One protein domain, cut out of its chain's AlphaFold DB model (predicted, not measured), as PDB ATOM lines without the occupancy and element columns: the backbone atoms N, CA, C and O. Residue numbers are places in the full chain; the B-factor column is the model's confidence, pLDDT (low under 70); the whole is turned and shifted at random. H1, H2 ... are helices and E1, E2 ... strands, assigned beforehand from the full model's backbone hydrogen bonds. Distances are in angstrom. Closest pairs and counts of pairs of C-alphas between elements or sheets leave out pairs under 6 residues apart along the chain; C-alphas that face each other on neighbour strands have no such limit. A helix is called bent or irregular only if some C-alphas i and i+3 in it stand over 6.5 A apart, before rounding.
ATOM      1  N   ASP A 603     123.630 293.707 251.722       89.94
ATOM      2  CA  ASP A 603     123.753 292.346 251.173       89.94
ATOM      3  C   ASP A 603     122.723 292.023 250.067       89.94
ATOM      4  O   ASP A 603     122.895 291.067 249.319       89.94
ATOM      5  N   GLY A 604     121.658 292.821 249.929       92.25
ATOM      6  CA  GLY A 604     120.604 292.643 248.931       92.25
ATOM      7  C   GLY A 604     120.790 293.427 247.626       92.25
ATOM      8  O   GLY A 604     119.793 293.657 246.943       92.25
ATOM      9  N   TYR A 605     121.996 293.887 247.258       91.00
ATOM     10  CA  TYR A 605     122.189 294.635 245.997       91.00
ATOM     11  C   TYR A 605     121.708 293.852 244.761       91.00
ATOM     12  O   TYR A 605     121.009 294.408 243.915       91.00
ATOM     13  N   PHE A 606     122.031 292.557 244.671       95.75
ATOM     14  CA  PHE A 606     121.805 291.727 243.472       95.75
ATOM     15  C   PHE A 606     120.646 290.723 243.613       95.75
ATOM     16  O   PHE A 606     120.405 289.878 242.750       95.75
ATOM     17  N   ASP A 607     119.868 290.868 244.684       94.31
ATOM     18  CA  ASP A 607     118.746 290.013 245.079       94.31
ATOM     19  C   ASP A 607     117.685 289.850 243.970       94.31
ATOM     20  O   ASP A 607     117.054 288.802 243.835       94.31
ATOM     21  N   GLU A 608     117.473 290.900 243.171       93.31
ATOM     22  CA  GLU A 608     116.495 290.914 242.078       93.31
ATOM     23  C   GLU A 608     116.959 290.117 240.851       93.31
ATOM     24  O   GLU A 608     116.147 289.419 240.242       93.31
ATOM     25  N   ALA A 609     118.258 290.123 240.532       93.94
ATOM     26  CA  ALA A 609     118.813 289.264 239.485       93.94
ATOM     27  C   ALA A 609     118.577 287.785 239.839       93.94
ATOM     28  O   ALA A 609     117.973 287.043 239.060       93.94
ATOM     29  N   SER A 610     118.915 287.406 241.075       91.69
ATOM     30  CA  SER A 610     118.676 286.067 241.626       91.69
ATOM     31  C   SER A 610     117.197 285.658 241.586       91.69
ATOM     32  O   SER A 610     116.880 284.543 241.167       91.69
ATOM     33  N   LYS A 611     116.264 286.554 241.950       94.50
ATOM     34  CA  LYS A 611     114.807 286.296 241.882       94.50
ATOM     35  C   LYS A 611     114.298 286.082 240.457       94.50
ATOM     36  O   LYS A 611     113.379 285.287 240.260       94.50
ATOM     37  N   GLN A 612     114.886 286.762 239.474       91.50
ATOM     38  CA  GLN A 612     114.550 286.606 238.055       91.50
ATOM     39  C   GLN A 612     115.272 285.427 237.378       91.50
ATOM     40  O   GLN A 612     114.996 285.145 236.212       91.50
ATOM     41  N   GLY A 613     116.175 284.728 238.077       92.94
ATOM     42  CA  GLY A 613     117.016 283.679 237.487       92.94
ATOM     43  C   GLY A 613     118.058 284.223 236.503       92.94
ATOM     44  O   GLY A 613     118.439 283.522 235.567       92.94
ATOM     45  N   LYS A 614     118.479 285.476 236.695       95.31
ATOM     46  CA  LYS A 614     119.451 286.204 235.876       95.31
ATOM     47  C   LYS A 614     120.779 286.373 236.608       95.31
ATOM     48  O   LYS A 614     120.823 286.379 237.837       95.31
ATOM     49  N   LYS A 615     121.851 286.591 235.850       96.62
ATOM     50  CA  LYS A 615     123.136 287.067 236.383       96.62
ATOM     51  C   LYS A 615     123.081 288.575 236.662       96.62
ATOM     52  O   LYS A 615     122.280 289.288 236.056       96.62
ATOM     53  N   ALA A 616     123.952 289.080 237.530       97.56
ATOM     54  CA  ALA A 616     124.130 290.518 237.725       97.56
ATOM     55  C   ALA A 616     125.315 291.029 236.889       97.56
ATOM     56  O   ALA A 616     126.413 290.486 236.982       97.56
ATOM     57  N   MET A 617     125.089 292.070 236.085       97.94
ATOM     58  CA  MET A 617     126.137 292.815 235.379       97.94
ATOM     59  C   MET A 617     126.293 294.186 236.039       97.94
ATOM     60  O   MET A 617     125.395 295.024 235.932       97.94
ATOM     61  N   LEU A 618     127.415 294.418 236.715       97.62
ATOM     62  CA  LEU A 618     127.756 295.696 237.327       97.62
ATOM     63  C   LEU A 618     128.581 296.537 236.348       97.62
ATOM     64  O   LEU A 618     129.701 296.180 235.988       97.62
ATOM     65  N   LEU A 619     128.018 297.670 235.940       97.19
ATOM     66  CA  LEU A 619     128.690 298.690 235.148       97.19
ATOM     67  C   LEU A 619     129.461 299.618 236.098       97.19
ATOM     68  O   LEU A 619     128.862 300.401 236.842       97.19
ATOM     69  N   LEU A 620     130.786 299.506 236.097       94.94
ATOM     70  CA  LEU A 620     131.701 300.349 236.857       94.94
ATOM     71  C   LEU A 620     131.835 301.705 236.159       94.94
ATOM     72  O   LEU A 620     132.410 301.825 235.072       94.94
ATOM     73  N   GLY A 621     131.285 302.721 236.811       91.56
ATOM     74  CA  GLY A 621     131.387 304.105 236.394       91.56
ATOM     75  C   GLY A 621     132.702 304.767 236.797       91.56
ATOM     76  O   GLY A 621     133.502 304.236 237.571       91.56
ATOM     77  N   THR A 622     132.887 305.983 236.303       88.88
ATOM     78  CA  THR A 622     133.936 306.912 236.728       88.88
ATOM     79  C   THR A 622     133.288 308.151 237.371       88.88
ATOM     80  O   THR A 622     132.228 308.066 237.999       88.88
ATOM     81  N   TYR A 623     133.950 309.301 237.302       87.75
ATOM     82  CA  TYR A 623     133.390 310.601 237.656       87.75
ATOM     83  C   TYR A 623     132.207 310.933 236.743       87.75
ATOM     84  O   TYR A 623     132.358 310.890 235.526       87.75
ATOM     85  N   VAL A 624     131.052 311.295 237.307       88.19
ATOM     86  CA  VAL A 624     129.804 311.518 236.545       88.19
ATOM     87  C   VAL A 624     129.966 312.596 235.459       88.19
ATOM     88  O   VAL A 624     129.355 312.506 234.397       88.19
ATOM     89  N   GLU A 625     130.816 313.590 235.701       87.19
ATOM     90  CA  GLU A 625     131.205 314.652 234.769       87.19
ATOM     91  C   GLU A 625     132.063 314.170 233.582       87.19
ATOM     92  O   GLU A 625     132.046 314.804 232.529       87.19
ATOM     93  N   ASN A 626     132.753 313.034 233.717       89.12
ATOM     94  CA  ASN A 626     133.576 312.421 232.667       89.12
ATOM     95  C   ASN A 626     132.803 311.356 231.858       89.12
ATOM     96  O   ASN A 626     133.305 310.833 230.868       89.12
ATOM     97  N   GLU A 627     131.569 311.032 232.250       90.50
ATOM     98  CA  GLU A 627     130.752 309.954 231.677       90.50
ATOM     99  C   GLU A 627     129.877 310.390 230.489       90.50
ATOM    100  O   GLU A 627     128.743 309.929 230.329       90.50
ATOM    101  N   ALA A 628     130.396 311.270 229.627       88.56
ATOM    102  CA  ALA A 628     129.649 311.837 228.497       88.56
ATOM    103  C   ALA A 628     129.000 310.762 227.595       88.56
ATOM    104  O   ALA A 628     127.858 310.918 227.167       88.56
ATOM    105  N   ASN A 629     129.699 309.641 227.384       92.25
ATOM    106  CA  ASN A 629     129.279 308.538 226.513       92.25
ATOM    107  C   ASN A 629     128.670 307.339 227.275       92.25
ATOM    108  O   ASN A 629     128.597 306.233 226.737       92.25
ATOM    109  N   PHE A 630     128.237 307.509 228.531       94.62
ATOM    110  CA  PHE A 630     127.729 306.392 229.346       94.62
ATOM    111  C   PHE A 630     126.487 305.706 228.756       94.62
ATOM    112  O   PHE A 630     126.327 304.496 228.901       94.62
ATOM    113  N   GLU A 631     125.613 306.442 228.064       94.06
ATOM    114  CA  GLU A 631     124.467 305.837 227.371       94.06
ATOM    115  C   GLU A 631     124.892 304.906 226.230       94.06
ATOM    116  O   GLU A 631     124.241 303.886 226.018       94.06
ATOM    117  N   ASP A 632     125.985 305.201 225.529       95.31
ATOM    118  CA  ASP A 632     126.521 304.326 224.480       95.31
ATOM    119  C   ASP A 632     127.163 303.085 225.099       95.31
ATOM    120  O   ASP A 632     126.872 301.961 224.695       95.31
ATOM    121  N   TYR A 633     127.971 303.285 226.142       96.56
ATOM    122  CA  TYR A 633     128.595 302.219 226.917       96.56
ATOM    123  C   TYR A 633     127.570 301.216 227.475       96.56
ATOM    124  O   TYR A 633     127.667 300.001 227.259       96.56
ATOM    125  N   ALA A 634     126.558 301.720 228.179       96.38
ATOM    126  CA  ALA A 634     125.546 300.890 228.808       96.38
ATOM    127  C   ALA A 634     124.717 300.125 227.767       96.38
ATOM    128  O   ALA A 634     124.465 298.931 227.941       96.38
ATOM    129  N   ARG A 635     124.326 300.774 226.661       94.44
ATOM    130  CA  ARG A 635     123.560 300.127 225.584       94.44
ATOM    131  C   ARG A 635     124.382 299.079 224.838       94.44
ATOM    132  O   ARG A 635     123.872 297.980 224.635       94.44
ATOM    133  N   LEU A 636     125.657 299.342 224.543       96.75
ATOM    134  CA  LEU A 636     126.583 298.347 223.991       96.75
ATOM    135  C   LEU A 636     126.686 297.101 224.884       96.75
ATOM    136  O   LEU A 636     126.579 295.972 224.408       96.75
ATOM    137  N   THR A 637     126.834 297.304 226.192       97.00
ATOM    138  CA  THR A 637     126.930 296.202 227.161       97.00
ATOM    139  C   THR A 637     125.620 295.408 227.241       97.00
ATOM    140  O   THR A 637     125.641 294.176 227.305       97.00
ATOM    141  N   LYS A 638     124.464 296.086 227.170       94.25
ATOM    142  CA  LYS A 638     123.141 295.439 227.087       94.25
ATOM    143  C   LYS A 638     122.934 294.672 225.776       94.25
ATOM    144  O   LYS A 638     122.342 293.599 225.810       94.25
ATOM    145  N   LEU A 639     123.440 295.174 224.648       91.69
ATOM    146  CA  LEU A 639     123.399 294.481 223.354       91.69
ATOM    147  C   LEU A 639     124.212 293.187 223.369       91.69
ATOM    148  O   LEU A 639     123.702 292.149 222.960       91.69
ATOM    149  N   PHE A 640     125.464 293.252 223.828       94.44
ATOM    150  CA  PHE A 640     126.395 292.127 223.745       94.44
ATOM    151  C   PHE A 640     126.031 290.984 224.705       94.44
ATOM    152  O   PHE A 640     126.018 289.825 224.301       94.44
ATOM    153  N   TYR A 641     125.698 291.299 225.964       94.19
ATOM    154  CA  TYR A 641     125.388 290.283 226.985       94.19
ATOM    155  C   TYR A 641     123.890 289.933 227.085       94.19
ATOM    156  O   TYR A 641     123.530 288.882 227.617       94.19
ATOM    157  N   GLY A 642     123.006 290.779 226.550       87.75
ATOM    158  CA  GLY A 642     121.590 290.477 226.362       87.75
ATOM    159  C   GLY A 642     120.778 290.214 227.638       87.75
ATOM    160  O   GLY A 642     121.060 290.677 228.741       87.75
ATOM    161  N   ASN A 643     119.690 289.459 227.474       86.06
ATOM    162  CA  ASN A 643     118.655 289.313 228.503       86.06
ATOM    163  C   ASN A 643     118.991 288.330 229.642       86.06
ATOM    164  O   ASN A 643     118.204 288.246 230.589       86.06
ATOM    165  N   GLU A 644     120.123 287.618 229.581       92.31
ATOM    166  CA  GLU A 644     120.599 286.742 230.670       92.31
ATOM    167  C   GLU A 644     121.013 287.527 231.924       92.31
ATOM    168  O   GLU A 644     121.050 286.971 233.025       92.31
ATOM    169  N   TYR A 645     121.278 288.827 231.767       96.00
ATOM    170  CA  TYR A 645     121.706 289.717 232.837       96.00
ATOM    171  C   TYR A 645     120.599 290.681 233.274       96.00
ATOM    172  O   TYR A 645     119.700 291.063 232.510       96.00
ATOM    173  N   LEU A 646     120.679 291.085 234.539       96.12
ATOM    174  CA  LEU A 646     120.092 292.312 235.058       96.12
ATOM    175  C   LEU A 646     121.234 293.303 235.320       96.12
ATOM    176  O   LEU A 646     122.309 292.911 235.779       96.12
ATOM    177  N   TYR A 647     121.014 294.571 234.978       97.69
ATOM    178  CA  TYR A 647     122.078 295.565 234.875       97.69
ATOM    179  C   TYR A 647     122.065 296.527 236.060       97.69
ATOM    180  O   TYR A 647     121.023 297.067 236.444       97.69
ATOM    181  N   TYR A 648     123.252 296.754 236.603       97.81
ATOM    182  CA  TYR A 648     123.515 297.560 237.783       97.81
ATOM    183  C   TYR A 648     124.582 298.609 237.463       97.81
ATOM    184  O   TYR A 648     125.402 298.396 236.576       97.81
ATOM    185  N   TYR A 649     124.608 299.726 238.182       96.56
ATOM    186  CA  TYR A 649     125.629 300.764 238.030       96.56
ATOM    187  C   TYR A 649     126.297 301.059 239.367       96.56
ATOM    188  O   TYR A 649     125.610 301.274 240.362       96.56
ATOM    189  N   LYS A 650     127.629 301.121 239.375       93.44
ATOM    190  CA  LYS A 650     128.431 301.549 240.523       93.44
ATOM    191  C   LYS A 650     129.327 302.707 240.105       93.44
ATOM    192  O   LYS A 650     130.382 302.498 239.514       93.44
ATOM    193  N   GLY A 651     128.914 303.925 240.437       89.88
ATOM    194  CA  GLY A 651     129.679 305.139 240.171       89.88
ATOM    195  C   GLY A 651     130.875 305.342 241.103       89.88
ATOM    196  O   GLY A 651     131.050 304.655 242.124       89.88
ATOM    197  N   HIS A 652     131.702 306.330 240.759       84.94
ATOM    198  CA  HIS A 652     132.886 306.677 241.535       84.94
ATOM    199  C   HIS A 652     132.528 307.333 242.893       84.94
ATOM    200  O   HIS A 652     131.731 308.277 242.924       84.94
ATOM    201  N   PRO A 653     133.152 306.936 244.027       79.50
ATOM    202  CA  PRO A 653     132.773 307.428 245.361       79.50
ATOM    203  C   PRO A 653     132.945 308.934 245.619       79.50
ATOM    204  O   PRO A 653     132.455 309.436 246.630       79.50
ATOM    205  N   ARG A 654     133.644 309.678 244.747       75.19
ATOM    206  CA  ARG A 654     133.742 311.152 244.841       75.19
ATOM    207  C   ARG A 654     132.514 311.875 244.280       75.19
ATOM    208  O   ARG A 654     132.259 313.004 244.690       75.19
ATOM    209  N   THR A 655     131.741 311.232 243.409       77.81
ATOM    210  CA  THR A 655     130.512 311.793 242.823       77.81
ATOM    211  C   THR A 655     129.361 310.792 242.942       77.81
ATOM    212  O   THR A 655     128.928 310.240 241.928       77.81
ATOM    213  N   PRO A 656     128.874 310.511 244.171       75.81
ATOM    214  CA  PRO A 656     127.851 309.497 244.389       75.81
ATOM    215  C   PRO A 656     126.579 309.771 243.589       75.81
ATOM    216  O   PRO A 656     126.064 310.892 243.606       75.81
ATOM    217  N   THR A 657     126.032 308.739 242.943       78.62
ATOM    218  CA  THR A 657     124.869 308.847 242.050       78.62
ATOM    219  C   THR A 657     123.679 309.568 242.688       78.62
ATOM    220  O   THR A 657     122.988 310.335 242.022       78.62
ATOM    221  N   GLY A 658     123.432 309.359 243.988       75.50
ATOM    222  CA  GLY A 658     122.341 310.003 244.734       75.50
ATOM    223  C   GLY A 658     122.419 311.537 244.798       75.50
ATOM    224  O   GLY A 658     121.415 312.182 245.094       75.50
ATOM    225  N   LEU A 659     123.576 312.133 244.485       78.00
ATOM    226  CA  LEU A 659     123.768 313.584 244.379       78.00
ATOM    227  C   LEU A 659     123.625 314.117 242.939       78.00
ATOM    228  O   LEU A 659     123.672 315.329 242.741       78.00
ATOM    229  N   SER A 660     123.421 313.248 241.939       85.00
ATOM    230  CA  SER A 660     123.249 313.622 240.528       85.00
ATOM    231  C   SER A 660     121.869 313.210 239.990       85.00
ATOM    232  O   SER A 660     121.697 312.089 239.500       85.00
ATOM    233  N   PRO A 661     120.872 314.118 240.005       88.12
ATOM    234  CA  PRO A 661     119.550 313.856 239.431       88.12
ATOM    235  C   PRO A 661     119.595 313.476 237.946       88.12
ATOM    236  O   PRO A 661     118.794 312.658 237.498       88.12
ATOM    237  N   VAL A 662     120.555 314.027 237.192       86.44
ATOM    238  CA  VAL A 662     120.759 313.718 235.767       86.44
ATOM    239  C   VAL A 662     121.193 312.263 235.590       86.44
ATOM    240  O   VAL A 662     120.613 311.554 234.770       86.44
ATOM    241  N   LYS A 663     122.148 311.776 236.399       91.31
ATOM    242  CA  LYS A 663     122.569 310.370 236.341       91.31
ATOM    243  C   LYS A 663     121.446 309.430 236.788       91.31
ATOM    244  O   LYS A 663     121.200 308.443 236.106       91.31
ATOM    245  N   GLN A 664     120.704 309.760 237.848       90.88
ATOM    246  CA  GLN A 664     119.529 308.976 238.270       90.88
ATOM    247  C   GLN A 664     118.475 308.860 237.153       90.88
ATOM    248  O   GLN A 664     117.955 307.774 236.890       90.88
ATOM    249  N   GLN A 665     118.192 309.956 236.438       87.12
ATOM    250  CA  GLN A 665     117.291 309.939 235.283       87.12
ATOM    251  C   GLN A 665     117.843 309.082 234.131       87.12
ATOM    252  O   GLN A 665     117.084 308.338 233.511       87.12
ATOM    253  N   GLN A 666     119.148 309.156 233.863       90.19
ATOM    254  CA  GLN A 666     119.822 308.359 232.836       90.19
ATOM    255  C   GLN A 666     119.782 306.852 233.145       90.19
ATOM    256  O   GLN A 666     119.410 306.067 232.277       90.19
ATOM    257  N   LEU A 667     120.076 306.442 234.383       93.31
ATOM    258  CA  LEU A 667     119.978 305.040 234.813       93.31
ATOM    259  C   LEU A 667     118.539 304.518 234.724       93.31
ATOM    260  O   LEU A 667     118.311 303.433 234.193       93.31
ATOM    261  N   SER A 668     117.563 305.324 235.154       87.94
ATOM    262  CA  SER A 668     116.135 304.997 235.049       87.94
ATOM    263  C   SER A 668     115.679 304.819 233.593       87.94
ATOM    264  O   SER A 668     115.024 303.828 233.272       87.94
ATOM    265  N   LYS A 669     116.099 305.709 232.679       85.81
ATOM    266  CA  LYS A 669     115.849 305.599 231.225       85.81
ATOM    267  C   LYS A 669     116.418 304.304 230.630       85.81
ATOM    268  O   LYS A 669     115.831 303.750 229.705       85.81
ATOM    269  N   LEU A 670     117.561 303.847 231.139       86.44
ATOM    270  CA  LEU A 670     118.262 302.648 230.676       86.44
ATOM    271  C   LEU A 670     117.825 301.357 231.389       86.44
ATOM    272  O   LEU A 670     118.326 300.288 231.033       86.44
ATOM    273  N   GLU A 671     116.907 301.432 232.359       91.19
ATOM    274  CA  GLU A 671     116.484 300.308 233.212       91.19
ATOM    275  C   GLU A 671     117.667 299.670 233.978       91.19
ATOM    276  O   GLU A 671     117.804 298.447 234.043       91.19
ATOM    277  N   ILE A 672     118.553 300.508 234.530       95.38
ATOM    278  CA  ILE A 672     119.750 300.104 235.287       95.38
ATOM    279  C   ILE A 672     119.567 300.450 236.766       95.38
ATOM    280  O   ILE A 672     119.158 301.559 237.111       95.38
ATOM    281  N   THR A 673     119.889 299.503 237.646       95.62
ATOM    282  CA  THR A 673     119.756 299.672 239.102       95.62
ATOM    283  C   THR A 673     121.003 300.329 239.691       95.62
ATOM    284  O   THR A 673     122.113 299.834 239.518       95.62
ATOM    285  N   ASP A 674     120.837 301.437 240.409       93.94
ATOM    286  CA  ASP A 674     121.935 302.130 241.090       93.94
ATOM    287  C   ASP A 674     122.404 301.351 242.336       93.94
ATOM    288  O   ASP A 674     121.594 300.946 243.173       93.94
ATOM    289  N   VAL A 675     123.713 301.141 242.454       93.06
ATOM    290  CA  VAL A 675     124.396 300.515 243.595       93.06
ATOM    291  C   VAL A 675     125.181 301.605 244.312       93.06
ATOM    292  O   VAL A 675     125.839 302.416 243.658       93.06
ATOM    293  N   ASP A 676     125.125 301.637 245.651       87.50
ATOM    294  CA  ASP A 676     125.644 302.777 246.416       87.50
ATOM    295  C   ASP A 676     127.108 303.072 246.074       87.50
ATOM    296  O   ASP A 676     128.038 302.341 246.421       87.50
ATOM    297  N   SER A 677     127.294 304.202 245.398       86.94
ATOM    298  CA  SER A 677     128.590 304.682 244.951       86.94
ATOM    299  C   SER A 677     129.530 305.025 246.103       86.94
ATOM    300  O   SER A 677     130.738 305.043 245.878       86.94
ATOM    301  N   SER A 678     129.015 305.271 247.310       79.69
ATOM    302  CA  SER A 678     129.804 305.618 248.495       79.69
ATOM    303  C   SER A 678     130.688 304.462 248.993       79.69
ATOM    304  O   SER A 678     131.808 304.695 249.461       79.69
ATOM    305  N   ILE A 679     130.230 303.220 248.800       86.19
ATOM    306  CA  ILE A 679     130.931 301.992 249.179       86.19
ATOM    307  C   ILE A 679     132.103 301.724 248.219       86.19
ATOM    308  O   ILE A 679     132.038 301.989 247.014       86.19
ATOM    309  N   ALA A 680     133.203 301.189 248.755       85.88
ATOM    310  CA  ALA A 680     134.342 300.744 247.958       85.88
ATOM    311  C   ALA A 680     133.952 299.549 247.078       85.88
ATOM    312  O   ALA A 680     133.325 298.600 247.556       85.88
ATOM    313  N   ALA A 681     134.321 299.576 245.797       87.38
ATOM    314  CA  ALA A 681     133.914 298.530 244.863       87.38
ATOM    315  C   ALA A 681     134.507 297.165 245.250       87.38
ATOM    316  O   ALA A 681     133.820 296.157 245.154       87.38
ATOM    317  N   GLU A 682     135.722 297.147 245.799       85.88
ATOM    318  CA  GLU A 682     136.425 295.960 246.294       85.88
ATOM    319  C   GLU A 682     135.615 295.182 247.348       85.88
ATOM    320  O   GLU A 682     135.645 293.952 247.363       85.88
ATOM    321  N   LEU A 683     134.847 295.879 248.198       90.00
ATOM    322  CA  LEU A 683     133.960 295.243 249.180       90.00
ATOM    323  C   LEU A 683     132.743 294.602 248.501       90.00
ATOM    324  O   LEU A 683     132.324 293.512 248.885       90.00
ATOM    325  N   ILE A 684     132.196 295.259 247.474       91.88
ATOM    326  CA  ILE A 684     131.075 294.734 246.685       91.88
ATOM    327  C   ILE A 684     131.516 293.471 245.937       91.88
ATOM    328  O   ILE A 684     130.821 292.462 246.033       91.88
ATOM    329  N   LEU A 685     132.680 293.493 245.275       90.88
ATOM    330  CA  LEU A 685     133.219 292.334 244.549       90.88
ATOM    331  C   LEU A 685     133.459 291.138 245.477       90.88
ATOM    332  O   LEU A 685     133.070 290.016 245.166       90.88
ATOM    333  N   PHE A 686     134.074 291.375 246.638       90.00
ATOM    334  CA  PHE A 686     134.427 290.299 247.562       90.00
ATOM    335  C   PHE A 686     133.205 289.627 248.204       90.00
ATOM    336  O   PHE A 686     133.203 288.412 248.399       90.00
ATOM    337  N   PHE A 687     132.165 290.396 248.547       90.94
ATOM    338  CA  PHE A 687     130.950 289.840 249.153       90.94
ATOM    339  C   PHE A 687     129.932 289.296 248.140       90.94
ATOM    340  O   PHE A 687     129.006 288.613 248.569       90.94
ATOM    341  N   ASN A 688     130.108 289.555 246.839       92.75
ATOM    342  CA  ASN A 688     129.229 289.081 245.762       92.75
ATOM    343  C   ASN A 688     130.085 288.493 244.616       92.75
ATOM    344  O   ASN A 688     130.153 289.075 243.530       92.75
ATOM    345  N   PRO A 689     130.818 287.383 244.850       91.00
ATOM    346  CA  PRO A 689     131.796 286.846 243.903       91.00
ATOM    347  C   PRO A 689     131.189 286.257 242.613       91.00
ATOM    348  O   PRO A 689     131.922 285.814 241.732       91.00
ATOM    349  N   GLU A 690     129.864 286.207 242.501       91.44
ATOM    350  CA  GLU A 690     129.112 285.705 241.349       91.44
ATOM    351  C   GLU A 690     128.723 286.773 240.309       91.44
ATOM    352  O   GLU A 690     128.096 286.433 239.303       91.44
ATOM    353  N   ILE A 691     129.049 288.051 240.541       94.81
ATOM    354  CA  ILE A 691     128.690 289.145 239.626       94.81
ATOM    355  C   ILE A 691     129.697 289.303 238.482       94.81
ATOM    356  O   ILE A 691     130.898 289.096 238.645       94.81
ATOM    357  N   ASN A 692     129.206 289.753 237.328       96.00
ATOM    358  CA  ASN A 692     130.030 290.128 236.183       96.00
ATOM    359  C   ASN A 692     130.220 291.648 236.114       96.00
ATOM    360  O   ASN A 692     129.369 292.415 236.568       96.00
ATOM    361  N   LEU A 693     131.348 292.083 235.556       95.50
ATOM    362  CA  LEU A 693     131.872 293.441 235.648       95.50
ATOM    363  C   LEU A 693     132.245 293.971 234.272       95.50
ATOM    364  O   LEU A 693     133.122 293.442 233.590       95.50
ATOM    365  N   SER A 694     131.649 295.090 233.904       96.62
ATOM    366  CA  SER A 694     132.106 295.898 232.781       96.62
ATOM    367  C   SER A 694     132.397 297.310 233.285       96.62
ATOM    368  O   SER A 694     131.884 297.687 234.334       96.62
ATOM    369  N   GLY A 695     133.199 298.111 232.586       95.00
ATOM    370  CA  GLY A 695     133.402 299.499 233.001       95.00
ATOM    371  C   GLY A 695     134.361 300.308 232.152       95.00
ATOM    372  O   GLY A 695     134.904 299.828 231.160       95.00
ATOM    373  N   TYR A 696     134.601 301.532 232.608       92.25
ATOM    374  CA  TYR A 696     135.782 302.314 232.238       92.25
ATOM    375  C   TYR A 696     137.045 301.738 232.901       92.25
ATOM    376  O   TYR A 696     136.959 300.983 233.871       92.25
ATOM    377  N   GLY A 697     138.231 302.131 232.429       84.38
ATOM    378  CA  GLY A 697     139.498 301.734 233.053       84.38
ATOM    379  C   GLY A 697     139.601 302.160 234.524       84.38
ATOM    380  O   GLY A 697     139.575 303.349 234.837       84.38
ATOM    381  N   THR A 698     139.737 301.192 235.436       82.44
ATOM    382  CA  THR A 698     139.799 301.420 236.889       82.44
ATOM    383  C   THR A 698     140.647 300.363 237.597       82.44
ATOM    384  O   THR A 698     140.666 299.194 237.212       82.44
ATOM    385  N   SER A 699     141.305 300.743 238.698       77.31
ATOM    386  CA  SER A 699     142.048 299.810 239.554       77.31
ATOM    387  C   SER A 699     141.171 298.729 240.195       77.31
ATOM    388  O   SER A 699     141.715 297.714 240.630       77.31
ATOM    389  N   THR A 700     139.845 298.910 240.222       82.62
ATOM    390  CA  THR A 700     138.868 297.933 240.733       82.62
ATOM    391  C   THR A 700     138.997 296.560 240.067       82.62
ATOM    392  O   THR A 700     138.856 295.552 240.756       82.62
ATOM    393  N   PHE A 701     139.346 296.492 238.774       84.19
ATOM    394  CA  PHE A 701     139.538 295.217 238.065       84.19
ATOM    395  C   PHE A 701     140.649 294.339 238.675       84.19
ATOM    396  O   PHE A 701     140.560 293.122 238.605       84.19
ATOM    397  N   ASN A 702     141.625 294.907 239.397       77.62
ATOM    398  CA  ASN A 702     142.640 294.111 240.112       77.62
ATOM    399  C   ASN A 702     142.099 293.364 241.347       77.62
ATOM    400  O   ASN A 702     142.836 292.597 241.966       77.62
ATOM    401  N   SER A 703     140.857 293.646 241.751       78.06
ATOM    402  CA  SER A 703     140.140 292.927 242.813       78.06
ATOM    403  C   SER A 703     139.033 292.021 242.261       78.06
ATOM    404  O   SER A 703     138.328 291.387 243.042       78.06
ATOM    405  N   ALA A 704     138.877 291.967 240.936       84.00
ATOM    406  CA  ALA A 704     138.008 291.027 240.249       84.00
ATOM    407  C   ALA A 704     138.735 289.692 240.023       84.00
ATOM    408  O   ALA A 704     139.962 289.665 239.908       84.00
ATOM    409  N   SER A 705     137.995 288.586 239.928       83.00
ATOM    410  CA  SER A 705     138.542 287.364 239.329       83.00
ATOM    411  C   SER A 705     138.452 287.445 237.795       83.00
ATOM    412  O   SER A 705     137.642 288.225 237.281       83.00
ATOM    413  N   PRO A 706     139.242 286.656 237.043       80.81
ATOM    414  CA  PRO A 706     139.167 286.644 235.581       80.81
ATOM    415  C   PRO A 706     137.753 286.372 235.051       80.81
ATOM    416  O   PRO A 706     137.344 286.978 234.074       80.81
ATOM    417  N   GLU A 707     136.975 285.530 235.737       85.12
ATOM    418  CA  GLU A 707     135.608 285.151 235.356       85.12
ATOM    419  C   GLU A 707     134.560 286.250 235.613       85.12
ATOM    420  O   GLU A 707     133.441 286.169 235.100       85.12
ATOM    421  N   MET A 708     134.897 287.259 236.423       92.25
ATOM    422  CA  MET A 708     134.056 288.441 236.625       92.25
ATOM    423  C   MET A 708     134.233 289.455 235.496       92.25
ATOM    424  O   MET A 708     133.285 290.169 235.172       92.25
ATOM    425  N   ALA A 709     135.442 289.574 234.942       91.44
ATOM    426  CA  ALA A 709     135.779 290.591 233.959       91.44
ATOM    427  C   ALA A 709     135.039 290.340 232.634       91.44
ATOM    428  O   ALA A 709     135.032 289.233 232.116       91.44
ATOM    429  N   CYS A 710     134.386 291.377 232.110       95.44
ATOM    430  CA  CYS A 710     133.582 291.306 230.893       95.44
ATOM    431  C   CYS A 710     134.021 292.379 229.883       95.44
ATOM    432  O   CYS A 710     134.942 292.152 229.113       95.44
ATOM    433  N   GLY A 711     133.394 293.560 229.848       95.94
ATOM    434  CA  GLY A 711     133.699 294.592 228.839       95.94
ATOM    435  C   GLY A 711     134.489 295.787 229.372       95.94
ATOM    436  O   GLY A 711     134.093 296.352 230.395       95.94
ATOM    437  N   LEU A 712     135.524 296.239 228.658       96.19
ATOM    438  CA  LEU A 712     136.240 297.490 228.932       96.19
ATOM    439  C   LEU A 712     135.864 298.561 227.897       96.19
ATOM    440  O   LEU A 712     136.082 298.388 226.698       96.19
ATOM    441  N   PHE A 713     135.311 299.679 228.356       96.62
ATOM    442  CA  PHE A 713     134.876 300.789 227.510       96.62
ATOM    443  C   PHE A 713     135.850 301.973 227.562       96.62
ATOM    444  O   PHE A 713     136.530 302.199 228.562       96.62
ATOM    445  N   ASP A 714     135.882 302.727 226.463       93.75
ATOM    446  CA  ASP A 714     136.806 303.833 226.190       93.75
ATOM    447  C   ASP A 714     138.288 303.417 226.254       93.75
ATOM    448  O   ASP A 714     139.148 304.095 226.815       93.75
ATOM    449  N   SER A 715     138.597 302.241 225.695       92.50
ATOM    450  CA  SER A 715     139.947 301.677 225.700       92.50
ATOM    451  C   SER A 715     140.221 300.793 224.481       92.50
ATOM    452  O   SER A 715     139.336 300.096 223.992       92.50
ATOM    453  N   LYS A 716     141.470 300.812 224.000       92.38
ATOM    454  CA  LYS A 716     141.973 299.913 222.946       92.38
ATOM    455  C   LYS A 716     142.621 298.682 223.576       92.38
ATOM    456  O   LYS A 716     143.369 298.834 224.548       92.38
ATOM    457  N   LYS A 717     142.441 297.500 222.979       93.12
ATOM    458  CA  LYS A 717     143.037 296.231 223.447       93.12
ATOM    459  C   LYS A 717     144.553 296.350 223.604       93.12
ATOM    460  O   LYS A 717     145.100 295.958 224.631       93.12
ATOM    461  N   GLU A 718     145.229 296.949 222.621       90.44
ATOM    462  CA  GLU A 718     146.689 297.138 222.656       90.44
ATOM    463  C   GLU A 718     147.150 297.991 223.851       90.44
ATOM    464  O   GLU A 718     148.171 297.687 224.463       90.44
ATOM    465  N   TRP A 719     146.420 299.055 224.201       85.69
ATOM    466  CA  TRP A 719     146.794 299.922 225.324       85.69
ATOM    467  C   TRP A 719     146.494 299.259 226.670       85.69
ATOM    468  O   TRP A 719     147.350 299.247 227.553       85.69
ATOM    469  N   ALA A 720     145.315 298.647 226.808       87.75
ATOM    470  CA  ALA A 720     144.917 297.969 228.036       87.75
ATOM    471  C   ALA A 720     145.876 296.817 228.397       87.75
ATOM    472  O   ALA A 720     146.289 296.697 229.550       87.75
ATOM    473  N   LEU A 721     146.292 296.014 227.410       87.88
ATOM    474  CA  LEU A 721     147.149 294.841 227.625       87.88
ATOM    475  C   LEU A 721     148.659 295.145 227.693       87.88
ATOM    476  O   LEU A 721     149.438 294.248 228.012       87.88
ATOM    477  N   LYS A 722     149.101 296.389 227.453       79.81
ATOM    478  CA  LYS A 722     150.515 296.790 227.643       79.81
ATOM    479  C   LYS A 722     150.957 296.830 229.107       79.81
ATOM    480  O   LYS A 722     152.155 296.891 229.371       79.81
ATOM    481  N   GLY A 723     150.018 296.826 230.055       62.56
ATOM    482  CA  GLY A 723     150.313 296.863 231.490       62.56
ATOM    483  C   GLY A 723     150.788 298.223 232.019       62.56
ATOM    484  O   GLY A 723     151.043 298.340 233.213       62.56
ATOM    485  N   GLU A 724     150.855 299.268 231.184       63.38
ATOM    486  CA  GLU A 724     151.269 300.632 231.573       63.38
ATOM    487  C   GLU A 724     150.357 301.254 232.648       63.38
ATOM    488  O   GLU A 724     150.812 302.026 233.485       63.38
ATOM    489  N   SER A 725     149.074 300.876 232.672       62.69
ATOM    490  CA  SER A 725     148.121 301.258 233.728       62.69
ATOM    491  C   SER A 725     148.335 300.507 235.054       62.69
ATOM    492  O   SER A 725     147.686 300.800 236.061       62.69
ATOM    493  N   GLY A 726     149.175 299.470 235.040       64.94
ATOM    494  CA  GLY A 726     149.302 298.468 236.090       64.94
ATOM    495  C   GLY A 726     148.053 297.613 236.309       64.94
ATOM    496  O   GLY A 726     148.060 296.790 237.219       64.94
ATOM    497  N   VAL A 727     146.948 297.806 235.587       73.44
ATOM    498  CA  VAL A 727     145.712 297.038 235.800       73.44
ATOM    499  C   VAL A 727     145.728 295.768 234.951       73.44
ATOM    500  O   VAL A 727     146.065 295.823 233.771       73.44
ATOM    501  N   ASP A 728     145.360 294.635 235.550       79.94
ATOM    502  CA  ASP A 728     145.164 293.393 234.801       79.94
ATOM    503  C   ASP A 728     143.803 293.412 234.086       79.94
ATOM    504  O   ASP A 728     142.748 293.365 234.719       79.94
ATOM    505  N   TYR A 729     143.846 293.505 232.756       87.62
ATOM    506  CA  TYR A 729     142.684 293.421 231.865       87.62
ATOM    507  C   TYR A 729     142.690 292.137 231.019       87.62
ATOM    508  O   TYR A 729     142.001 292.070 230.002       87.62
ATOM    509  N   SER A 730     143.478 291.119 231.386       83.19
ATOM    510  CA  SER A 730     143.627 289.897 230.581       83.19
ATOM    511  C   SER A 730     142.327 289.098 230.409       83.19
ATOM    512  O   SER A 730     142.128 288.514 229.348       83.19
ATOM    513  N   GLY A 731     141.429 289.133 231.399       85.50
ATOM    514  CA  GLY A 731     140.106 288.491 231.355       85.50
ATOM    515  C   GLY A 731     138.990 289.305 230.681       85.50
ATOM    516  O   GLY A 731     137.834 288.926 230.785       85.50
ATOM    517  N   ILE A 732     139.281 290.442 230.040       94.44
ATOM    518  CA  ILE A 732     138.255 291.268 229.377       94.44
ATOM    519  C   ILE A 732     137.858 290.654 228.024       94.44
ATOM    520  O   ILE A 732     138.672 290.616 227.103       94.44
ATOM    521  N   ASP A 733     136.589 290.263 227.882       95.31
ATOM    522  CA  ASP A 733     135.959 289.753 226.654       95.31
ATOM    523  C   ASP A 733     136.105 290.714 225.461       95.31
ATOM    524  O   ASP A 733     136.446 290.294 224.348       95.31
ATOM    525  N   TRP A 734     135.831 292.008 225.677       96.94
ATOM    526  CA  TRP A 734     135.867 293.040 224.634       96.94
ATOM    527  C   TRP A 734     136.363 294.404 225.115       96.94
ATOM    528  O   TRP A 734     136.076 294.845 226.227       96.94
ATOM    529  N   PHE A 735     137.048 295.104 224.216       97.62
ATOM    530  CA  PHE A 735     137.604 296.443 224.382       97.62
ATOM    531  C   PHE A 735     136.937 297.372 223.365       97.62
ATOM    532  O   PHE A 735     137.047 297.134 222.161       97.62
ATOM    533  N   ALA A 736     136.229 298.402 223.828       97.94
ATOM    534  CA  ALA A 736     135.527 299.353 222.969       97.94
ATOM    535  C   ALA A 736     136.231 300.716 222.952       97.94
ATOM    536  O   ALA A 736     136.369 301.355 223.994       97.94
ATOM    537  N   SER A 737     136.604 301.206 221.767       96.19
ATOM    538  CA  SER A 737     137.205 302.537 221.581       96.19
ATOM    539  C   SER A 737     136.486 303.342 220.499       96.19
ATOM    540  O   SER A 737     136.028 302.783 219.502       96.19
ATOM    541  N   ALA A 738     136.364 304.659 220.686       95.69
ATOM    542  CA  ALA A 738     135.724 305.539 219.708       95.69
ATOM    543  C   ALA A 738     136.506 305.579 218.378       95.69
ATOM    544  O   ALA A 738     137.738 305.653 218.364       95.69
ATOM    545  N   ILE A 739     135.791 305.549 217.248       95.31
ATOM    546  CA  ILE A 739     136.391 305.565 215.908       95.31
ATOM    547  C   ILE A 739     136.567 307.001 215.411       95.31
ATOM    548  O   ILE A 739     135.630 307.628 214.912       95.31
ATOM    549  N   ASP A 740     137.810 307.476 215.432       91.44
ATOM    550  CA  ASP A 740     138.250 308.576 214.575       91.44
ATOM    551  C   ASP A 740     138.553 308.034 213.167       91.44
ATOM    552  O   ASP A 740     139.554 307.350 212.939       91.44
ATOM    553  N   LYS A 741     137.693 308.365 212.197       87.94
ATOM    554  CA  LYS A 741     137.825 307.929 210.794       87.94
ATOM    555  C   LYS A 741     139.077 308.479 210.097       87.94
ATOM    556  O   LYS A 741     139.430 307.977 209.032       87.94
ATOM    557  N   SER A 742     139.730 309.500 210.657       88.31
ATOM    558  CA  SER A 742     140.992 310.048 210.145       88.31
ATOM    559  C   SER A 742     142.233 309.309 210.663       88.31
ATOM    560  O   SER A 742     143.302 309.427 210.061       88.31
ATOM    561  N   ASN A 743     142.087 308.513 211.728       89.06
ATOM    562  CA  ASN A 743     143.179 307.878 212.469       89.06
ATOM    563  C   ASN A 743     142.884 306.394 212.783       89.06
ATOM    564  O   ASN A 743     143.074 305.908 213.902       89.06
ATOM    565  N   ILE A 744     142.378 305.673 211.780       91.19
ATOM    566  CA  ILE A 744     142.090 304.236 211.829       91.19
ATOM    567  C   ILE A 744     142.365 303.591 210.463       91.19
ATOM    568  O   ILE A 744     142.418 304.281 209.440       91.19
ATOM    569  N   ASP A 745     142.524 302.267 210.429       91.12
ATOM    570  CA  ASP A 745     142.681 301.516 209.183       91.12
ATOM    571  C   ASP A 745     141.547 301.817 208.195       91.12
ATOM    572  O   ASP A 745     140.360 301.731 208.522       91.12
ATOM    573  N   LYS A 746     141.919 302.113 206.945       90.12
ATOM    574  CA  LYS A 746     140.984 302.499 205.875       90.12
ATOM    575  C   LYS A 746     139.852 301.485 205.677       90.12
ATOM    576  O   LYS A 746     138.713 301.880 205.458       90.12
ATOM    577  N   GLU A 747     140.159 300.196 205.801       91.81
ATOM    578  CA  GLU A 747     139.186 299.101 205.698       91.81
ATOM    579  C   GLU A 747     138.123 299.132 206.809       91.81
ATOM    580  O   GLU A 747     137.008 298.679 206.577       91.81
ATOM    581  N   ILE A 748     138.447 299.666 207.994       93.12
ATOM    582  CA  ILE A 748     137.515 299.842 209.120       93.12
ATOM    583  C   ILE A 748     136.743 301.160 208.965       93.12
ATOM    584  O   ILE A 748     135.527 301.193 209.161       93.12
ATOM    585  N   ALA A 749     137.416 302.236 208.543       92.25
ATOM    586  CA  ALA A 749     136.764 303.513 208.242       92.25
ATOM    587  C   ALA A 749     135.667 303.363 207.166       92.25
ATOM    588  O   ALA A 749     134.602 303.970 207.280       92.25
ATOM    589  N   GLU A 750     135.888 302.507 206.162       91.69
ATOM    590  CA  GLU A 750     134.916 302.179 205.106       91.69
ATOM    591  C   GLU A 750     133.668 301.424 205.607       91.69
ATOM    592  O   GLU A 750     132.637 301.459 204.934       91.69
ATOM    593  N   LEU A 751     133.703 300.807 206.797       92.62
ATOM    594  CA  LEU A 751     132.517 300.209 207.434       92.62
ATOM    595  C   LEU A 751     131.589 301.267 208.060       92.62
ATOM    596  O   LEU A 751     130.420 300.986 208.333       92.62
ATOM    597  N   CYS A 752     132.088 302.486 208.282       91.00
ATOM    598  CA  CYS A 752     131.427 303.516 209.077       91.00
ATOM    599  C   CYS A 752     130.859 304.637 208.186       91.00
ATOM    600  O   CYS A 752     131.562 305.581 207.820       91.00
ATOM    601  N   SER A 753     129.562 304.601 207.874       79.88
ATOM    602  CA  SER A 753     128.906 305.616 207.024       79.88
ATOM    603  C   SER A 753     128.473 306.889 207.777       79.88
ATOM    604  O   SER A 753     128.243 306.857 208.984       79.88
ATOM    605  N   GLY A 754     128.365 308.024 207.076       81.25
ATOM    606  CA  GLY A 754     127.824 309.276 207.632       81.25
ATOM    607  C   GLY A 754     128.618 309.873 208.805       81.25
ATOM    608  O   GLY A 754     129.818 309.624 208.944       81.25
ATOM    609  N   ASN A 755     127.922 310.647 209.644       84.25
ATOM    610  CA  ASN A 755     128.467 311.365 210.807       84.25
ATOM    611  C   ASN A 755     128.052 310.736 212.155       84.25
ATOM    612  O   ASN A 755     128.154 311.385 213.190       84.25
ATOM    613  N   ASP A 756     127.551 309.502 212.136       88.38
ATOM    614  CA  ASP A 756     127.118 308.782 213.336       88.38
ATOM    615  C   ASP A 756     128.299 308.515 214.294       88.38
ATOM    616  O   ASP A 756     129.453 308.430 213.862       88.38
ATOM    617  N   SER A 757     128.009 308.317 215.582       92.06
ATOM    618  CA  SER A 757     128.984 307.876 216.587       92.06
ATOM    619  C   SER A 757     129.280 306.385 216.431       92.06
ATOM    620  O   SER A 757     128.370 305.555 216.512       92.06
ATOM    621  N   TYR A 758     130.556 306.042 216.244       96.06
ATOM    622  CA  TYR A 758     131.021 304.667 216.060       96.06
ATOM    623  C   TYR A 758     132.075 304.272 217.097       96.06
ATOM    624  O   TYR A 758     132.974 305.058 217.395       96.06
ATOM    625  N   TYR A 759     132.015 303.023 217.558       98.00
ATOM    626  CA  TYR A 759     133.032 302.400 218.405       98.00
ATOM    627  C   TYR A 759     133.528 301.101 217.758       98.00
ATOM    628  O   TYR A 759     132.729 300.297 217.275       98.00
ATOM    629  N   LEU A 760     134.846 300.901 217.749       97.94
ATOM    630  CA  LEU A 760     135.487 299.643 217.377       97.94
ATOM    631  C   LEU A 760     135.508 298.744 218.609       97.94
ATOM    632  O   LEU A 760     135.993 299.172 219.657       97.94
ATOM    633  N   LEU A 761     135.029 297.511 218.458       98.12
ATOM    634  CA  LEU A 761     135.202 296.442 219.431       98.12
ATOM    635  C   LEU A 761     136.312 295.496 218.973       98.12
ATOM    636  O   LEU A 761     136.204 294.841 217.932       98.12
ATOM    637  N   GLU A 762     137.352 295.421 219.793       97.38
ATOM    638  CA  GLU A 762     138.413 294.417 219.741       97.38
ATOM    639  C   GLU A 762     138.122 293.341 220.800       97.38
ATOM    640  O   GLU A 762     137.654 293.664 221.888       97.38
ATOM    641  N   PHE A 763     138.404 292.068 220.519       96.94
ATOM    642  CA  PHE A 763     138.017 290.946 221.390       96.94
ATOM    643  C   PHE A 763     139.217 290.228 222.012       96.94
ATOM    644  O   PHE A 763     140.317 290.251 221.446       96.94
ATOM    645  N   SER A 764     139.019 289.562 223.154       93.81
ATOM    646  CA  SER A 764     140.007 288.633 223.718       93.81
ATOM    647  C   SER A 764     140.281 287.464 222.771       93.81
ATOM    648  O   SER A 764     139.464 287.110 221.920       93.81
ATOM    649  N   ASP A 765     141.446 286.835 222.921       92.44
ATOM    650  CA  ASP A 765     141.821 285.680 222.099       92.44
ATOM    651  C   ASP A 765     140.894 284.475 222.373       92.44
ATOM    652  O   ASP A 765     140.679 283.637 221.499       92.44
ATOM    653  N   GLU A 766     140.290 284.425 223.564       90.75
ATOM    654  CA  GLU A 766     139.327 283.411 223.999       90.75
ATOM    655  C   GLU A 766     137.960 283.600 223.326       90.75
ATOM    656  O   GLU A 766     137.404 282.639 222.785       90.75
ATOM    657  N   ILE A 767     137.460 284.841 223.251       93.38
ATOM    658  CA  ILE A 767     136.246 285.183 222.494       93.38
ATOM    659  C   ILE A 767     136.458 284.953 220.991       93.38
ATOM    660  O   ILE A 767     135.603 284.359 220.330       93.38
ATOM    661  N   LEU A 768     137.620 285.328 220.445       93.88
ATOM    662  CA  LEU A 768     137.963 285.068 219.040       93.88
ATOM    663  C   LEU A 768     138.089 283.569 218.718       93.88
ATOM    664  O   LEU A 768     137.795 283.163 217.593       93.88
ATOM    665  N   ALA A 769     138.484 282.728 219.680       92.56
ATOM    666  CA  ALA A 769     138.593 281.281 219.481       92.56
ATOM    667  C   ALA A 769     137.232 280.574 219.322       92.56
ATOM    668  O   ALA A 769     137.175 279.499 218.715       92.56
ATOM    669  N   ILE A 770     136.149 281.159 219.847       90.69
ATOM    670  CA  ILE A 770     134.774 280.640 219.720       90.69
ATOM    671  C   ILE A 770     133.915 281.430 218.718       90.69
ATOM    672  O   ILE A 770     132.936 280.896 218.192       90.69
ATOM    673  N   GLY A 771     134.275 282.685 218.438       86.25
ATOM    674  CA  GLY A 771     133.570 283.575 217.521       86.25
ATOM    675  C   GLY A 771     133.782 283.245 216.040       86.25
ATOM    676  O   GLY A 771     134.771 282.644 215.620       86.25
ATOM    677  N   ASN A 772     132.847 283.690 215.196       92.81
ATOM    678  CA  ASN A 772     132.998 283.648 213.734       92.81
ATOM    679  C   ASN A 772     133.359 285.024 213.138       92.81
ATOM    680  O   ASN A 772     133.176 285.244 211.943       92.81
ATOM    681  N   TYR A 773     133.890 285.931 213.951       95.88
ATOM    682  CA  TYR A 773     134.245 287.311 213.619       95.88
ATOM    683  C   TYR A 773     135.656 287.633 214.129       95.88
ATOM    684  O   TYR A 773     136.164 286.938 215.001       95.88
ATOM    685  N   ASP A 774     136.259 288.691 213.592       95.81
ATOM    686  CA  ASP A 774     137.572 289.200 214.012       95.81
ATOM    687  C   ASP A 774     137.455 290.546 214.758       95.81
ATOM    688  O   ASP A 774     138.295 290.868 215.593       95.81
ATOM    689  N   LEU A 775     136.408 291.331 214.468       96.88
ATOM    690  CA  LEU A 775     136.075 292.592 215.142       96.88
ATOM    691  C   LEU A 775     134.571 292.875 215.063       96.88
ATOM    692  O   LEU A 775     133.850 292.231 214.290       96.88
ATOM    693  N   ALA A 776     134.097 293.877 215.802       98.06
ATOM    694  CA  ALA A 776     132.755 294.425 215.622       98.06
ATOM    695  C   ALA A 776     132.754 295.961 215.624       98.06
ATOM    696  O   ALA A 776     133.672 296.599 216.134       98.06
ATOM    697  N   ILE A 777     131.721 296.551 215.027       97.94
ATOM    698  CA  ILE A 777     131.513 297.998 214.942       97.94
ATOM    699  C   ILE A 777     130.161 298.320 215.574       97.94
ATOM    700  O   ILE A 777     129.119 297.899 215.067       97.94
ATOM    701  N   TYR A 778     130.175 299.080 216.667       97.25
ATOM    702  CA  TYR A 778     128.966 299.613 217.288       97.25
ATOM    703  C   TYR A 778     128.666 301.003 216.731       97.25
ATOM    704  O   TYR A 778     129.424 301.942 216.959       97.25
ATOM    705  N   ASN A 779     127.556 301.144 216.011       94.19
ATOM    706  CA  ASN A 779     126.963 302.434 215.677       94.19
ATOM    707  C   ASN A 779     126.002 302.826 216.805       94.19
ATOM    708  O   ASN A 779     124.865 302.346 216.864       94.19
ATOM    709  N   ALA A 780     126.458 303.703 217.692       91.00
ATOM    710  CA  ALA A 780     125.707 304.086 218.880       91.00
ATOM    711  C   ALA A 780     124.548 305.049 218.580       91.00
ATOM    712  O   ALA A 780     123.532 305.035 219.280       91.00
ATOM    713  N   THR A 781     124.643 305.833 217.501       86.75
ATOM    714  CA  THR A 781     123.534 306.676 217.022       86.75
ATOM    715  C   THR A 781     122.321 305.828 216.628       86.75
ATOM    716  O   THR A 781     121.188 306.190 216.942       86.75
ATOM    717  N   ARG A 782     122.548 304.679 215.977       81.25
ATOM    718  CA  ARG A 782     121.495 303.763 215.500       81.25
ATOM    719  C   ARG A 782     121.190 302.603 216.447       81.25
ATOM    720  O   ARG A 782     120.211 301.908 216.218       81.25
ATOM    721  N   GLY A 783     122.031 302.363 217.452       85.56
ATOM    722  CA  GLY A 783     121.900 301.215 218.347       85.56
ATOM    723  C   GLY A 783     122.151 299.870 217.659       85.56
ATOM    724  O   GLY A 783     121.446 298.902 217.928       85.56
ATOM    725  N   ILE A 784     123.122 299.811 216.740       89.88
ATOM    726  CA  ILE A 784     123.429 298.615 215.934       89.88
ATOM    727  C   ILE A 784     124.868 298.175 216.191       89.88
ATOM    728  O   ILE A 784     125.789 298.974 216.038       89.88
ATOM    729  N   LEU A 785     125.068 296.897 216.512       94.62
ATOM    730  CA  LEU A 785     126.376 296.255 216.634       94.62
ATOM    731  C   LEU A 785     126.554 295.235 215.499       94.62
ATOM    732  O   LEU A 785     125.926 294.177 215.500       94.62
ATOM    733  N   ASP A 786     127.407 295.559 214.527       95.38
ATOM    734  CA  ASP A 786     127.728 294.691 213.389       95.38
ATOM    735  C   ASP A 786     129.056 293.958 213.626       95.38
ATOM    736  O   ASP A 786     130.090 294.590 213.837       95.38
ATOM    737  N   PHE A 787     129.052 292.629 213.532       97.00
ATOM    738  CA  PHE A 787     130.250 291.791 213.657       97.00
ATOM    739  C   PHE A 787     130.813 291.457 212.277       97.00
ATOM    740  O   PHE A 787     130.066 291.084 211.366       97.00
ATOM    741  N   TYR A 788     132.133 291.528 212.120       97.25
ATOM    742  CA  TYR A 788     132.812 291.373 210.836       97.25
ATOM    743  C   TYR A 788     133.890 290.297 210.875       97.25
ATOM    744  O   TYR A 788     134.674 290.218 211.819       97.25
ATOM    745  N   LYS A 789     133.982 289.522 209.792       96.06
ATOM    746  CA  LYS A 789     135.098 288.610 209.525       96.06
ATOM    747  C   LYS A 789     135.877 289.064 208.296       96.06
ATOM    748  O   LYS A 789     135.280 289.395 207.268       96.06
ATOM    749  N   LYS A 790     137.202 289.066 208.376       94.00
ATOM    750  CA  LYS A 790     138.119 289.398 207.292       94.00
ATOM    751  C   LYS A 790     138.292 288.190 206.377       94.00
ATOM    752  O   LYS A 790     138.786 287.139 206.776       94.00
ATOM    753  N   ALA A 791     137.898 288.343 205.120       90.69
ATOM    754  CA  ALA A 791     138.082 287.336 204.081       90.69
ATOM    755  C   ALA A 791     138.588 288.012 202.805       90.69
ATOM    756  O   ALA A 791     138.022 289.013 202.369       90.69
ATOM    757  N   ASP A 792     139.650 287.467 202.211       88.19
ATOM    758  CA  ASP A 792     140.286 287.999 200.994       88.19
ATOM    759  C   ASP A 792     140.756 289.467 201.121       88.19
ATOM    760  O   ASP A 792     140.790 290.207 200.141       88.19
ATOM    761  N   GLY A 793     141.104 289.899 202.341       84.19
ATOM    762  CA  GLY A 793     141.495 291.283 202.641       84.19
ATOM    763  C   GLY A 793     140.329 292.257 202.845       84.19
ATOM    764  O   GLY A 793     140.569 293.447 202.976       84.19
ATOM    765  N   VAL A 794     139.078 291.783 202.894       89.69
ATOM    766  CA  VAL A 794     137.889 292.631 203.089       89.69
ATOM    767  C   VAL A 794     137.079 292.145 204.288       89.69
ATOM    768  O   VAL A 794     136.791 290.951 204.409       89.69
ATOM    769  N   TYR A 795     136.670 293.065 205.162       93.94
ATOM    770  CA  TYR A 795     135.725 292.779 206.241       93.94
ATOM    771  C   TYR A 795     134.313 292.565 205.683       93.94
ATOM    772  O   TYR A 795     133.745 293.430 205.017       93.94
ATOM    773  N   LYS A 796     133.726 291.401 205.964       93.12
ATOM    774  CA  LYS A 796     132.351 291.039 205.597       93.12
ATOM    775  C   LYS A 796     131.546 290.867 206.880       93.12
ATOM    776  O   LYS A 796     131.985 290.149 207.777       93.12
ATOM    777  N   ARG A 797     130.381 291.517 206.975       94.56
ATOM    778  CA  ARG A 797     129.491 291.355 208.133       94.56
ATOM    779  C   ARG A 797     129.011 289.906 208.209       94.56
ATOM    780  O   ARG A 797     128.492 289.388 207.220       94.56
ATOM    781  N   VAL A 798     129.174 289.279 209.368       95.31
ATOM    782  CA  VAL A 798     128.747 287.897 209.648       95.31
ATOM    783  C   VAL A 798     127.536 287.830 210.575       95.31
ATOM    784  O   VAL A 798     126.752 286.894 210.465       95.31
ATOM    785  N   GLU A 799     127.355 288.830 211.437       91.88
ATOM    786  CA  GLU A 799     126.287 288.893 212.438       91.88
ATOM    787  C   GLU A 799     125.927 290.361 212.735       91.88
ATOM    788  O   GLU A 799     126.711 291.271 212.448       91.88
ATOM    789  N   ARG A 800     124.713 290.593 213.248       90.25
ATOM    790  CA  ARG A 800     124.180 291.906 213.635       90.25
ATOM    791  C   ARG A 800     123.318 291.762 214.885       90.25
ATOM    792  O   ARG A 800     122.406 290.938 214.890       90.25
ATOM    793  N   LEU A 801     123.540 292.636 215.859       85.88
ATOM    794  CA  LEU A 801     122.632 292.910 216.973       85.88
ATOM    795  C   LEU A 801     122.101 294.352 216.844       85.88
ATOM    796  O   LEU A 801     122.766 295.217 216.274       85.88
ATOM    797  N   ASP A 802     120.887 294.600 217.326       81.56
ATOM    798  CA  ASP A 802     120.141 295.863 217.197       81.56
ATOM    799  C   ASP A 802     119.346 296.077 218.499       81.56
ATOM    800  O   ASP A 802     118.835 295.106 219.063       81.56
ATOM    801  N   GLU A 803     119.270 297.314 219.005       73.38
ATOM    802  CA  GLU A 803     118.605 297.653 220.282       73.38
ATOM    803  C   GLU A 803     117.096 297.358 220.283       73.38
ATOM    804  O   GLU A 803     116.477 297.286 221.347       73.38
TER     805      GLU A 803
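This is residues 603 to 803 of the 1110 residues of an uncharacterized protein of Lachnospiraceae bacterium (UniProt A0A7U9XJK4). One strongly twisted sheet of ten strands curls round the longest helix, H2, and the short helices H1, H4, H5 and H6 lie on the outside of the curl. At one end of the sheet E9 and E10 form a long hairpin; E3 stands at the other. The printed part has 201 residues, with eight named helices and ten named strands that alternate from H1 to E8, then E9 and E10. The mixed sheet runs E3 E2 E1 E4 E5 E6 E7 E8 E9 E10, and the class is mixed, helices and strands. The whole is compact, with a radius of gyration of the C-alphas of 16.8 A and spans of 53 by 36 by 32 A.

Across the sheet, E3 is residues 673 to 675, E2 645 to 650, E1 615 to 620, E4 692 to 696, E5 709 to 713, E6 734 to 738, E7 758 to 763, E8 775 to 779, E9 784 to 791 and E10 794 to 802. From first to last C-alpha E9 measures 22.0 A and E10 22.9 A, ending at C-alpha 802 (120.141, 295.863, 217.197). H2, residues 630 to 644, begins at C-alpha 630 (127.729, 306.392, 229.346) and measures 20.9 A; it is irregular, with C-alphas 640 and 643 9.5 A apart. H1 is residues 607 to 612, H3 661 to 669, H4 681 to 687, H5 699 to 703, H6 717 to 721, H7 746 to 749 and H8 765 to 770.

H2 is on the sheet; its closest C-alphas to E5 are Tyr 633 and Phe 713, 6.5 A. From E3 to E6 neighbours are parallel: E2 and E1 stand at 28 degrees, with N 648 and O 617 2.8 A apart, within hydrogen-bond range. From E6 to E10 they are antiparallel: E6 and E7 stand at 154 degrees, with N 762 and O 735 within range at 2.9 A. E8 E9 E10 is a meander, each strand the antiparallel neighbour of the one before. E1, H2, E2 is a strand-helix-strand unit, two parallel neighbour strands with a helix between, and its crossover is right-handed. H1 is on the sheet at a height of 8.2 A, over E2, along it at 11 degrees on the local plane. H6, at a height of 9.2 A, is only just over E6, with 3 of its 5 C-alphas there. H3 is on the sheet, with Leu 667 and Thr 673 of E3 its closest C-alphas to that strand, 6.9 A. H4 and H5 touch, closest at the C-alphas of Glu 682 and Ser 703, 5.9 A; H4, H5, H7 and H8 only graze the sheet. Every O i to N i+4 pair is within range in H1, H3, H4 and H6, against 9 of 11 in H2, 1 of 2 in H8 and 0 of 1 in H5, where 2 of 2 O i to N i+3 pairs are; H7 is too short for an i+4 pair.

The C-alphas farthest apart, Asp 603 and Asp 792, are 53.0 A apart. The printed part has no cut, and the link from H6 to E6, residues 722 to 733, is long. Mean pLDDT of the printed part is 90.1; residues 723 to 726 are under 70.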